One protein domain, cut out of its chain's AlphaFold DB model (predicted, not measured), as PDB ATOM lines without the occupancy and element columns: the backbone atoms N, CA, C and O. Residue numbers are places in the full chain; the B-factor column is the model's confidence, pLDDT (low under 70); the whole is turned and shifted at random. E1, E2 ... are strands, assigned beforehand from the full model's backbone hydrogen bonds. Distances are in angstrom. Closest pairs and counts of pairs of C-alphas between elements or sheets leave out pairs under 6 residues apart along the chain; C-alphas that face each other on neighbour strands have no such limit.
ATOM      1  N   GLU A  14     323.769 389.647 287.277       75.44
ATOM      2  CA  GLU A  14     322.738 389.284 288.245       75.44
ATOM      3  C   GLU A  14     322.432 387.792 288.078       75.44
ATOM      4  O   GLU A  14     322.124 387.337 286.975       75.44
ATOM      5  N   ALA A  15     322.525 387.021 289.158       75.75
ATOM      6  CA  ALA A  15     322.171 385.608 289.171       75.75
ATOM      7  C   ALA A  15     321.124 385.353 290.252       75.75
ATOM      8  O   ALA A  15     321.199 385.918 291.342       75.75
ATOM      9  N   GLY A  16     320.154 384.494 289.957       79.25
ATOM     10  CA  GLY A  16     319.087 384.211 290.904       79.25
ATOM     11  C   GLY A  16     318.302 382.954 290.576       79.25
ATOM     12  O   GLY A  16     318.402 382.380 289.488       79.25
ATOM     13  N   LEU A  17     317.497 382.542 291.549       77.56
ATOM     14  CA  LEU A  17     316.514 381.478 291.411       77.56
ATOM     15  C   LEU A  17     315.131 382.107 291.248       77.56
ATOM     16  O   LEU A  17     314.771 383.050 291.950       77.56
ATOM     17  N   ARG A  18     314.341 381.589 290.308       70.69
ATOM     18  CA  ARG A  18     312.915 381.894 290.211       70.69
ATOM     19  C   ARG A  18     312.135 380.796 290.910       70.69
ATOM     20  O   ARG A  18     312.092 379.668 290.422       70.69
ATOM     21  N   GLU A  19     311.487 381.147 292.011       62.88
ATOM     22  CA  GLU A  19     310.533 380.290 292.710       62.88
ATOM     23  C   GLU A  19     309.106 380.790 292.447       62.88
ATOM     24  O   GLU A  19     308.852 381.988 292.354       62.88
ATOM     25  N   GLY A  20     308.192 379.862 292.162       51.50
ATOM     26  CA  GLY A  20     306.970 380.166 291.421       51.50
ATOM     27  C   GLY A  20     305.714 380.388 292.261       51.50
ATOM     28  O   GLY A  20     305.408 379.603 293.152       51.50
ATOM     29  N   LEU A  21     304.904 381.343 291.798       42.34
ATOM     30  CA  LEU A  21     303.484 381.166 291.468       42.34
ATOM     31  C   LEU A  21     303.305 381.749 290.050       42.34
ATOM     32  O   LEU A  21     303.558 382.927 289.821       42.34
ATOM     33  N   GLY A  22     303.001 380.907 289.055       53.94
ATOM     34  CA  GLY A  22     302.795 381.328 287.653       53.94
ATOM     35  C   GLY A  22     304.043 381.441 286.752       53.94
ATOM     36  O   GLY A  22     303.899 381.625 285.544       53.94
ATOM     37  N   SER A  23     305.262 381.275 287.280       58.03
ATOM     38  CA  SER A  23     306.506 381.213 286.488       58.03
ATOM     39  C   SER A  23     307.251 379.884 286.680       58.03
ATOM     40  O   SER A  23     307.285 379.373 287.799       58.03
ATOM     41  N   PRO A  24     307.850 379.309 285.616       61.16
ATOM     42  CA  PRO A  24     308.612 378.064 285.711       61.16
ATOM     43  C   PRO A  24     309.832 378.228 286.623       61.16
ATOM     44  O   PRO A  24     310.570 379.209 286.493       61.16
ATOM     45  N   ARG A  25     310.035 377.249 287.512       78.12
ATOM     46  CA  ARG A  25     311.191 377.196 288.412       78.12
ATOM     47  C   ARG A  25     312.484 377.076 287.613       78.12
ATOM     48  O   ARG A  25     312.529 376.368 286.603       78.12
ATOM     49  N   GLY A  26     313.526 377.778 288.045       81.94
ATOM     50  CA  GLY A  26     314.811 377.745 287.356       81.94
ATOM     51  C   GLY A  26     315.838 378.732 287.888       81.94
ATOM     52  O   GLY A  26     315.523 379.600 288.698       81.94
ATOM     53  N   ALA A  27     317.058 378.606 287.383       83.44
ATOM     54  CA  ALA A  27     318.135 379.560 287.588       83.44
ATOM     55  C   ALA A  27     318.218 380.514 286.394       83.44
ATOM     56  O   ALA A  27     317.944 380.133 285.252       83.44
ATOM     57  N   TYR A  28     318.625 381.750 286.641       84.31
ATOM     58  CA  TYR A  28     318.956 382.683 285.577       84.31
ATOM     59  C   TYR A  28     320.276 383.389 285.846       84.31
ATOM     60  O   TYR A  28     320.695 383.566 286.986       84.31
ATOM     61  N   LEU A  29     320.893 383.802 284.749       81.88
ATOM     62  CA  LEU A  29     322.038 384.680 284.679       81.88
ATOM     63  C   LEU A  29     321.656 385.833 283.758       81.88
ATOM     64  O   LEU A  29     321.308 385.626 282.594       81.88
ATOM     65  N   ARG A  30     321.710 387.054 284.260       78.12
ATOM     66  CA  ARG A  30     321.537 388.258 283.464       78.12
ATOM     67  C   ARG A  30     322.883 388.949 283.343       78.12
ATOM     68  O   ARG A  30     323.505 389.275 284.345       78.12
ATOM     69  N   VAL A  31     323.298 389.175 282.105       77.25
ATOM     70  CA  VAL A  31     324.505 389.920 281.754       77.25
ATOM     71  C   VAL A  31     324.052 391.114 280.923       77.25
ATOM     72  O   VAL A  31     323.659 390.974 279.761       77.25
ATOM     73  N   GLY A  32     323.998 392.290 281.548       76.62
ATOM     74  CA  GLY A  32     323.423 393.493 280.943       76.62
ATOM     75  C   GLY A  32     321.957 393.315 280.502       76.62
ATOM     76  O   GLY A  32     321.033 393.272 281.322       76.62
ATOM     77  N   ARG A  33     321.731 393.252 279.182       73.38
ATOM     78  CA  ARG A  33     320.397 393.132 278.546       73.38
ATOM     79  C   ARG A  33     320.040 391.706 278.127       73.38
ATOM     80  O   ARG A  33     318.921 391.464 277.669       73.38
ATOM     81  N   THR A  34     320.979 390.786 278.296       77.62
ATOM     82  CA  THR A  34     320.816 389.383 277.947       77.62
ATOM     83  C   THR A  34     320.493 388.605 279.206       77.62
ATOM     84  O   THR A  34     321.245 388.641 280.178       77.62
ATOM     85  N   THR A  35     319.376 387.890 279.194       82.81
ATOM     86  CA  THR A  35     319.024 386.929 280.237       82.81
ATOM     87  C   THR A  35     319.170 385.525 279.675       82.81
ATOM     88  O   THR A  35     318.501 385.156 278.713       82.81
ATOM     89  N   ILE A  36     320.022 384.733 280.311       84.56
ATOM     90  CA  ILE A  36     320.171 383.300 280.101       84.56
ATOM     91  C   ILE A  36     319.445 382.618 281.256       84.56
ATOM     92  O   ILE A  36     319.760 382.864 282.413       84.56
ATOM     93  N   ALA A  37     318.461 381.777 280.976       86.38
ATOM     94  CA  ALA A  37     317.699 381.069 281.993       86.38
ATOM     95  C   ALA A  37     317.745 379.563 281.745       86.38
ATOM     96  O   ALA A  37     317.445 379.101 280.648       86.38
ATOM     97  N   LEU A  38     318.071 378.799 282.782       86.88
ATOM     98  CA  LEU A  38     317.880 377.359 282.831       86.88
ATOM     99  C   LEU A  38     316.652 377.081 283.691       86.88
ATOM    100  O   LEU A  38     316.662 377.330 284.895       86.88
ATOM    101  N   ARG A  39     315.587 376.571 283.085       87.00
ATOM    102  CA  ARG A  39     314.308 376.384 283.775       87.00
ATOM    103  C   ARG A  39     313.617 375.096 283.388       87.00
ATOM    104  O   ARG A  39     313.909 374.508 282.350       87.00
ATOM    105  N   GLU A  40     312.634 374.709 284.180       85.56
ATOM    106  CA  GLU A  40     311.716 373.647 283.796       85.56
ATOM    107  C   GLU A  40     310.843 374.066 282.600       85.56
ATOM    108  O   GLU A  40     310.453 375.233 282.424       85.56
ATOM    109  N   ARG A  41     310.539 373.088 281.746       81.44
ATOM    110  CA  ARG A  41     309.604 373.238 280.629       81.44
ATOM    111  C   ARG A  41     308.192 373.438 281.158       81.44
ATOM    112  O   ARG A  41     307.714 372.667 281.992       81.44
ATOM    113  N   ARG A  42     307.491 374.420 280.591       81.19
ATOM    114  CA  ARG A  42     306.056 374.608 280.842       81.19
ATOM    115  C   ARG A  42     305.269 373.443 280.245       81.19
ATOM    116  O   ARG A  42     305.727 372.801 279.303       81.19
ATOM    117  N   SER A  43     304.061 373.202 280.748       77.31
ATOM    118  CA  SER A  43     303.151 372.195 280.180       77.31
ATOM    119  C   SER A  43     302.905 372.414 278.683       77.31
ATOM    120  O   SER A  43     302.938 371.460 277.916       77.31
ATOM    121  N   THR A  44     302.771 373.672 278.254       74.75
ATOM    122  CA  THR A  44     302.577 374.076 276.849       74.75
ATOM    123  C   THR A  44     303.807 373.888 275.955       74.75
ATOM    124  O   THR A  44     303.693 373.943 274.735       74.75
ATOM    125  N   GLU A  45     304.983 373.666 276.543       76.69
ATOM    126  CA  GLU A  45     306.257 373.460 275.838       76.69
ATOM    127  C   GLU A  45     306.661 371.980 275.791       76.69
ATOM    128  O   GLU A  45     307.717 371.635 275.251       76.69
ATOM    129  N   LYS A  46     305.843 371.100 276.377       79.44
ATOM    130  CA  LYS A  46     306.012 369.653 276.281       79.44
ATOM    131  C   LYS A  46     305.327 369.154 275.004       79.44
ATOM    132  O   LYS A  46     304.235 369.633 274.693       79.44
ATOM    133  N   PRO A  47     305.938 368.199 274.280       73.69
ATOM    134  CA  PRO A  47     305.303 367.589 273.121       73.69
ATOM    135  C   PRO A  47     303.939 367.031 273.521       73.69
ATOM    136  O   PRO A  47     303.823 366.330 274.527       73.69
ATOM    137  N   SER A  48     302.907 367.338 272.745       77.69
ATOM    138  CA  SER A  48     301.582 366.753 272.934       77.69
ATOM    139  C   SER A  48     300.972 366.388 271.591       77.69
ATOM    140  O   SER A  48     301.397 366.881 270.545       77.69
ATOM    141  N   ARG A  49     299.928 365.555 271.620       73.19
ATOM    142  CA  ARG A  49     299.194 365.136 270.417       73.19
ATOM    143  C   ARG A  49     298.629 366.322 269.614       73.19
ATOM    144  O   ARG A  49     298.474 366.207 268.407       73.19
ATOM    145  N   HIS A  50     298.371 367.451 270.280       71.75
ATOM    146  CA  HIS A  50     297.800 368.670 269.695       71.75
ATOM    147  C   HIS A  50     298.858 369.740 269.374       71.75
ATOM    148  O   HIS A  50     298.555 370.726 268.715       71.75
ATOM    149  N   ASN A  51     300.101 369.561 269.834       69.12
ATOM    150  CA  ASN A  51     301.220 370.444 269.518       69.12
ATOM    151  C   ASN A  51     302.509 369.617 269.347       69.12
ATOM    152  O   ASN A  51     303.345 369.562 270.256       69.12
ATOM    153  N   PRO A  52     302.672 368.934 268.201       69.00
ATOM    154  CA  PRO A  52     303.796 368.030 267.962       69.00
ATOM    155  C   PRO A  52     305.134 368.763 267.777       69.00
ATOM    156  O   PRO A  52     306.196 368.140 267.797       69.00
ATOM    157  N   THR A  53     305.106 370.086 267.590       68.75
ATOM    158  CA  THR A  53     306.305 370.928 267.500       68.75
ATOM    159  C   THR A  53     306.746 371.470 268.861       68.75
ATOM    160  O   THR A  53     307.875 371.953 268.976       68.75
ATOM    161  N   ALA A  54     305.920 371.339 269.909       65.88
ATOM    162  CA  ALA A  54     306.318 371.661 271.273       65.88
ATOM    163  C   ALA A  54     307.511 370.794 271.704       65.88
ATOM    164  O   ALA A  54     307.528 369.579 271.518       65.88
ATOM    165  N   GLY A  55     308.535 371.433 272.269       65.56
ATOM    166  CA  GLY A  55     309.763 370.760 272.687       65.56
ATOM    167  C   GLY A  55     310.831 370.623 271.600       65.56
ATOM    168  O   GLY A  55     311.824 369.943 271.854       65.56
ATOM    169  N   ARG A  56     310.667 371.270 270.436       75.75
ATOM    170  CA  ARG A  56     311.745 371.512 269.459       75.75
ATOM    171  C   ARG A  56     312.507 372.808 269.781       75.75
ATOM    172  O   ARG A  56     311.956 373.667 270.472       75.75
ATOM    173  N   PRO A  57     313.752 372.967 269.291       76.00
ATOM    174  CA  PRO A  57     314.428 374.257 269.314       76.00
ATOM    175  C   PRO A  57     313.551 375.327 268.668       76.00
ATOM    176  O   PRO A  57     312.963 375.103 267.608       76.00
ATOM    177  N   TYR A  58     313.456 376.477 269.321       76.12
ATOM    178  CA  TYR A  58     312.621 377.584 268.883       76.12
ATOM    179  C   TYR A  58     313.437 378.868 268.862       76.12
ATOM    180  O   TYR A  58     314.124 379.192 269.830       76.12
ATOM    181  N   TRP A  59     313.320 379.595 267.757       74.25
ATOM    182  CA  TRP A  59     313.979 380.871 267.533       74.25
ATOM    183  C   TRP A  59     312.908 381.869 267.116       74.25
ATOM    184  O   TRP A  59     312.373 381.791 266.008       74.25
ATOM    185  N   ARG A  60     312.567 382.795 268.008       68.19
ATOM    186  CA  ARG A  60     311.690 383.910 267.673       68.19
ATOM    187  C   ARG A  60     312.537 385.019 267.081       68.19
ATOM    188  O   ARG A  60     313.420 385.558 267.750       68.19
ATOM    189  N   ARG A  61     312.260 385.360 265.824       59.84
ATOM    190  CA  ARG A  61     312.793 386.586 265.233       59.84
ATOM    191  C   ARG A  61     312.016 387.796 265.768       59.84
ATOM    192  O   ARG A  61     310.836 387.641 266.093       59.84
ATOM    193  N   PRO A  62     312.660 388.971 265.844       53.50
ATOM    194  CA  PRO A  62     311.984 390.218 266.180       53.50
ATOM    195  C   PRO A  62     310.755 390.437 265.292       53.50
ATOM    196  O   PRO A  62     310.818 390.185 264.088       53.50
ATOM    197  N   GLY A  63     309.656 390.894 265.887       46.81
ATOM    198  CA  GLY A  63     308.473 391.375 265.167       46.81
ATOM    199  C   GLY A  63     308.202 392.843 265.496       46.81
ATOM    200  O   GLY A  63     308.819 393.385 266.412       46.81
ATOM    201  N   ASP A  64     307.241 393.466 264.810       40.25
ATOM    202  CA  ASP A  64     306.986 394.922 264.850       40.25
ATOM    203  C   ASP A  64     306.777 395.527 266.252       40.25
ATOM    204  O   ASP A  64     306.971 396.723 266.447       40.25
ATOM    205  N   ARG A  65     306.396 394.719 267.250       39.50
ATOM    206  CA  ARG A  65     306.163 395.167 268.638       39.50
ATOM    207  C   ARG A  65     307.127 394.588 269.669       39.50
ATOM    208  O   ARG A  65     307.080 394.984 270.829       39.50
ATOM    209  N   ASP A  66     307.970 393.637 269.278       52.31
ATOM    210  CA  ASP A  66     308.872 392.952 270.200       52.31
ATOM    211  C   ASP A  66     310.229 392.732 269.534       52.31
ATOM    212  O   ASP A  66     310.412 391.839 268.704       52.31
ATOM    213  N   LEU A  67     311.177 393.592 269.910       57.00
ATOM    214  CA  LEU A  67     312.558 393.565 269.439       57.00
ATOM    215  C   LEU A  67     313.416 392.544 270.201       57.00
ATOM    216  O   LEU A  67     314.624 392.470 269.971       57.00
ATOM    217  N   SER A  68     312.836 391.769 271.125       63.91
ATOM    218  CA  SER A  68     313.582 390.721 271.808       63.91
ATOM    219  C   SER A  68     313.837 389.529 270.887       63.91
ATOM    220  O   SER A  68     312.959 389.068 270.155       63.91
ATOM    221  N   ILE A  69     315.070 389.026 270.923       70.25
ATOM    222  CA  ILE A  69     315.377 387.709 270.374       70.25
ATOM    223  C   ILE A  69     315.142 386.717 271.500       70.25
ATOM    224  O   ILE A  69     315.785 386.784 272.550       70.25
ATOM    225  N   GLU A  70     314.222 385.792 271.264       79.88
ATOM    226  CA  GLU A  70     313.989 384.674 272.162       79.88
ATOM    227  C   GLU A  70     314.469 383.388 271.500       79.88
ATOM    228  O   GLU A  70     314.018 383.012 270.417       79.88
ATOM    229  N   SER A  71     315.370 382.696 272.183       81.19
ATOM    230  CA  SER A  71     315.846 381.378 271.789       81.19
ATOM    231  C   SER A  71     315.531 380.382 272.887       81.19
ATOM    232  O   SER A  71     315.846 380.621 274.052       81.19
ATOM    233  N   ARG A  72     314.924 379.256 272.531       84.94
ATOM    234  CA  ARG A  72     314.602 378.176 273.463       84.94
ATOM    235  C   ARG A  72     315.234 376.889 272.964       84.94
ATOM    236  O   ARG A  72     314.891 376.403 271.887       84.94
ATOM    237  N   LEU A  73     316.140 376.340 273.764       85.44
ATOM    238  CA  LEU A  73     316.784 375.064 273.516       85.44
ATOM    239  C   LEU A  73     316.278 374.018 274.526       85.44
ATOM    240  O   LEU A  73     316.600 374.094 275.717       85.44
ATOM    241  N   PRO A  74     315.484 373.036 274.072       84.25
ATOM    242  CA  PRO A  74     315.041 371.926 274.905       84.25
ATOM    243  C   PRO A  74     316.239 371.094 275.394       84.25
ATOM    244  O   PRO A  74     317.015 370.593 274.587       84.25
ATOM    245  N   LEU A  75     316.354 370.890 276.709       82.38
ATOM    246  CA  LEU A  75     317.376 370.042 277.337       82.38
ATOM    247  C   LEU A  75     316.756 368.755 277.922       82.38
ATOM    248  O   LEU A  75     315.531 368.694 278.094       82.38
ATOM    249  N   PRO A  76     317.553 367.715 278.238       80.31
ATOM    250  CA  PRO A  76     317.067 366.523 278.937       80.31
ATOM    251  C   PRO A  76     316.385 366.844 280.280       80.31
ATOM    252  O   PRO A  76     316.513 367.943 280.813       80.31
ATOM    253  N   ARG A  77     315.673 365.862 280.853       81.44
ATOM    254  CA  ARG A  77     315.049 365.956 282.194       81.44
ATOM    255  C   ARG A  77     314.058 367.118 282.360       81.44
ATOM    256  O   ARG A  77     314.005 367.752 283.403       81.44
ATOM    257  N   ASN A  78     313.251 367.388 281.333       82.88
ATOM    258  CA  ASN A  78     312.264 368.477 281.326       82.88
ATOM    259  C   ASN A  78     312.860 369.881 281.521       82.88
ATOM    260  O   ASN A  78     312.128 370.795 281.894       82.88
ATOM    261  N   LEU A  79     314.146 370.077 281.223       82.38
ATOM    262  CA  LEU A  79     314.786 371.387 281.278       82.38
ATOM    263  C   LEU A  79     314.705 372.119 279.931       82.38
ATOM    264  O   LEU A  79     314.493 371.529 278.863       82.38
ATOM    265  N   MET A  80     314.857 373.434 280.000       86.38
ATOM    266  CA  MET A  80     314.870 374.367 278.887       86.38
ATOM    267  C   MET A  80     315.937 375.423 279.158       86.38
ATOM    268  O   MET A  80     315.884 376.107 280.183       86.38
ATOM    269  N   LEU A  81     316.873 375.570 278.224       85.94
ATOM    270  CA  LEU A  81     317.742 376.736 278.170       85.94
ATOM    271  C   LEU A  81     317.027 377.811 277.353       85.94
ATOM    272  O   LEU A  81     316.673 377.591 276.197       85.94
ATOM    273  N   GLN A  82     316.794 378.966 277.956       84.56
ATOM    274  CA  GLN A  82     316.152 380.103 277.325       84.56
ATOM    275  C   GLN A  82     317.114 381.286 277.307       84.56
ATOM    276  O   GLN A  82     317.557 381.747 278.354       84.56
ATOM    277  N   LEU A  83     317.403 381.791 276.115       82.44
ATOM    278  CA  LEU A  83     318.116 383.041 275.909       82.44
ATOM    279  C   LEU A  83     317.095 384.104 275.516       82.44
ATOM    280  O   LEU A  83     316.419 383.966 274.498       82.44
ATOM    281  N   ASN A  84     316.998 385.154 276.321       78.38
ATOM    282  CA  ASN A  84     316.240 386.351 275.999       78.38
ATOM    283  C   ASN A  84     317.224 387.504 275.861       78.38
ATOM    284  O   ASN A  84     317.783 387.974 276.853       78.38
ATOM    285  N   GLU A  85     317.423 387.973 274.641       75.00
ATOM    286  CA  GLU A  85     318.222 389.157 274.377       75.00
ATOM    287  C   GLU A  85     317.277 390.327 274.113       75.00
ATOM    288  O   GLU A  85     316.594 390.376 273.086       75.00
ATOM    289  N   LYS A  86     317.206 391.280 275.050       68.81
ATOM    290  CA  LYS A  86     316.502 392.539 274.793       68.81
ATOM    291  C   LYS A  86     317.374 393.405 273.888       68.81
ATOM    292  O   LYS A  86     318.364 393.979 274.351       68.81
ATOM    293  N   ARG A  87     317.004 393.529 272.609       64.00
ATOM    294  CA  ARG A  87     317.642 394.514 271.725       64.00
ATOM    295  C   ARG A  87     317.330 395.933 272.188       64.00
ATOM    296  O   ARG A  87     316.366 396.171 272.915       64.00
TER     297      ARG A  87
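This is residues 14 to 87 of the 222 residues of an uncharacterized protein of Mycolicibacterium conceptionense (UniProt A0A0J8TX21). You are looking at one twisted sheet of six antiparallel strands, a single layer with no named helix on either face. A long loop, residues 41 to 57, swings past the ends of E6 and E5 to join E3 to the edge strand E4. The printed part has 74 residues, with E1 to E6 following one another along the chain and the sheet order E1, E2, E3, E6, E5, E4. The class is all strand, though strands hold 36 of the 74 residues; the whole is compact, with a radius of gyration of the C-alphas of 12.9 A and spans of 38 by 31 by 22 A.

Find C-alpha 14 at (322.738, 389.284, 288.245); from there E1 runs 12.4 A to residue 18. Next come E2, residues 26 to 31, 16.5 A, and E3, residues 34 to 40, 19.1 A. Look then for E4, residues 58 to 60, 6.5 A, and E5, residues 68 to 74, 19.1 A. E6, residues 79 to 86, spans 22.2 A and ends at C-alpha 86, (316.502, 392.539, 274.793).

E1, E2 and E3 form a meander, each strand the antiparallel neighbour of the one before; look for N 16 and O 28 at 3.2 A, then N 29 and O 36 at 2.8 A. E4, E5 and E6 form another, with N 60 and O 70 at 2.8 A and N 71 and O 83 at 2.8 A. E3 is the antiparallel neighbour of E6, with N 37 and O 82 at 2.8 A; E3, E4, E5 and E6 form a Greek key, four strands in a row of which three, E4, E5 and E6, are a meander and the first, E3, is the antiparallel neighbour of the fourth, E6. The edge strands E1 and E4 are apart.

The C-alphas of Gly 32 and Arg 49 are the two farthest apart, 38.8 A. The printed part has no cut, and the link from E3 to E4 is long. Check the B-factor column: pLDDT is under 70 at residues 19 to 24, 51 to 55, 60 to 68 and 86 to 87.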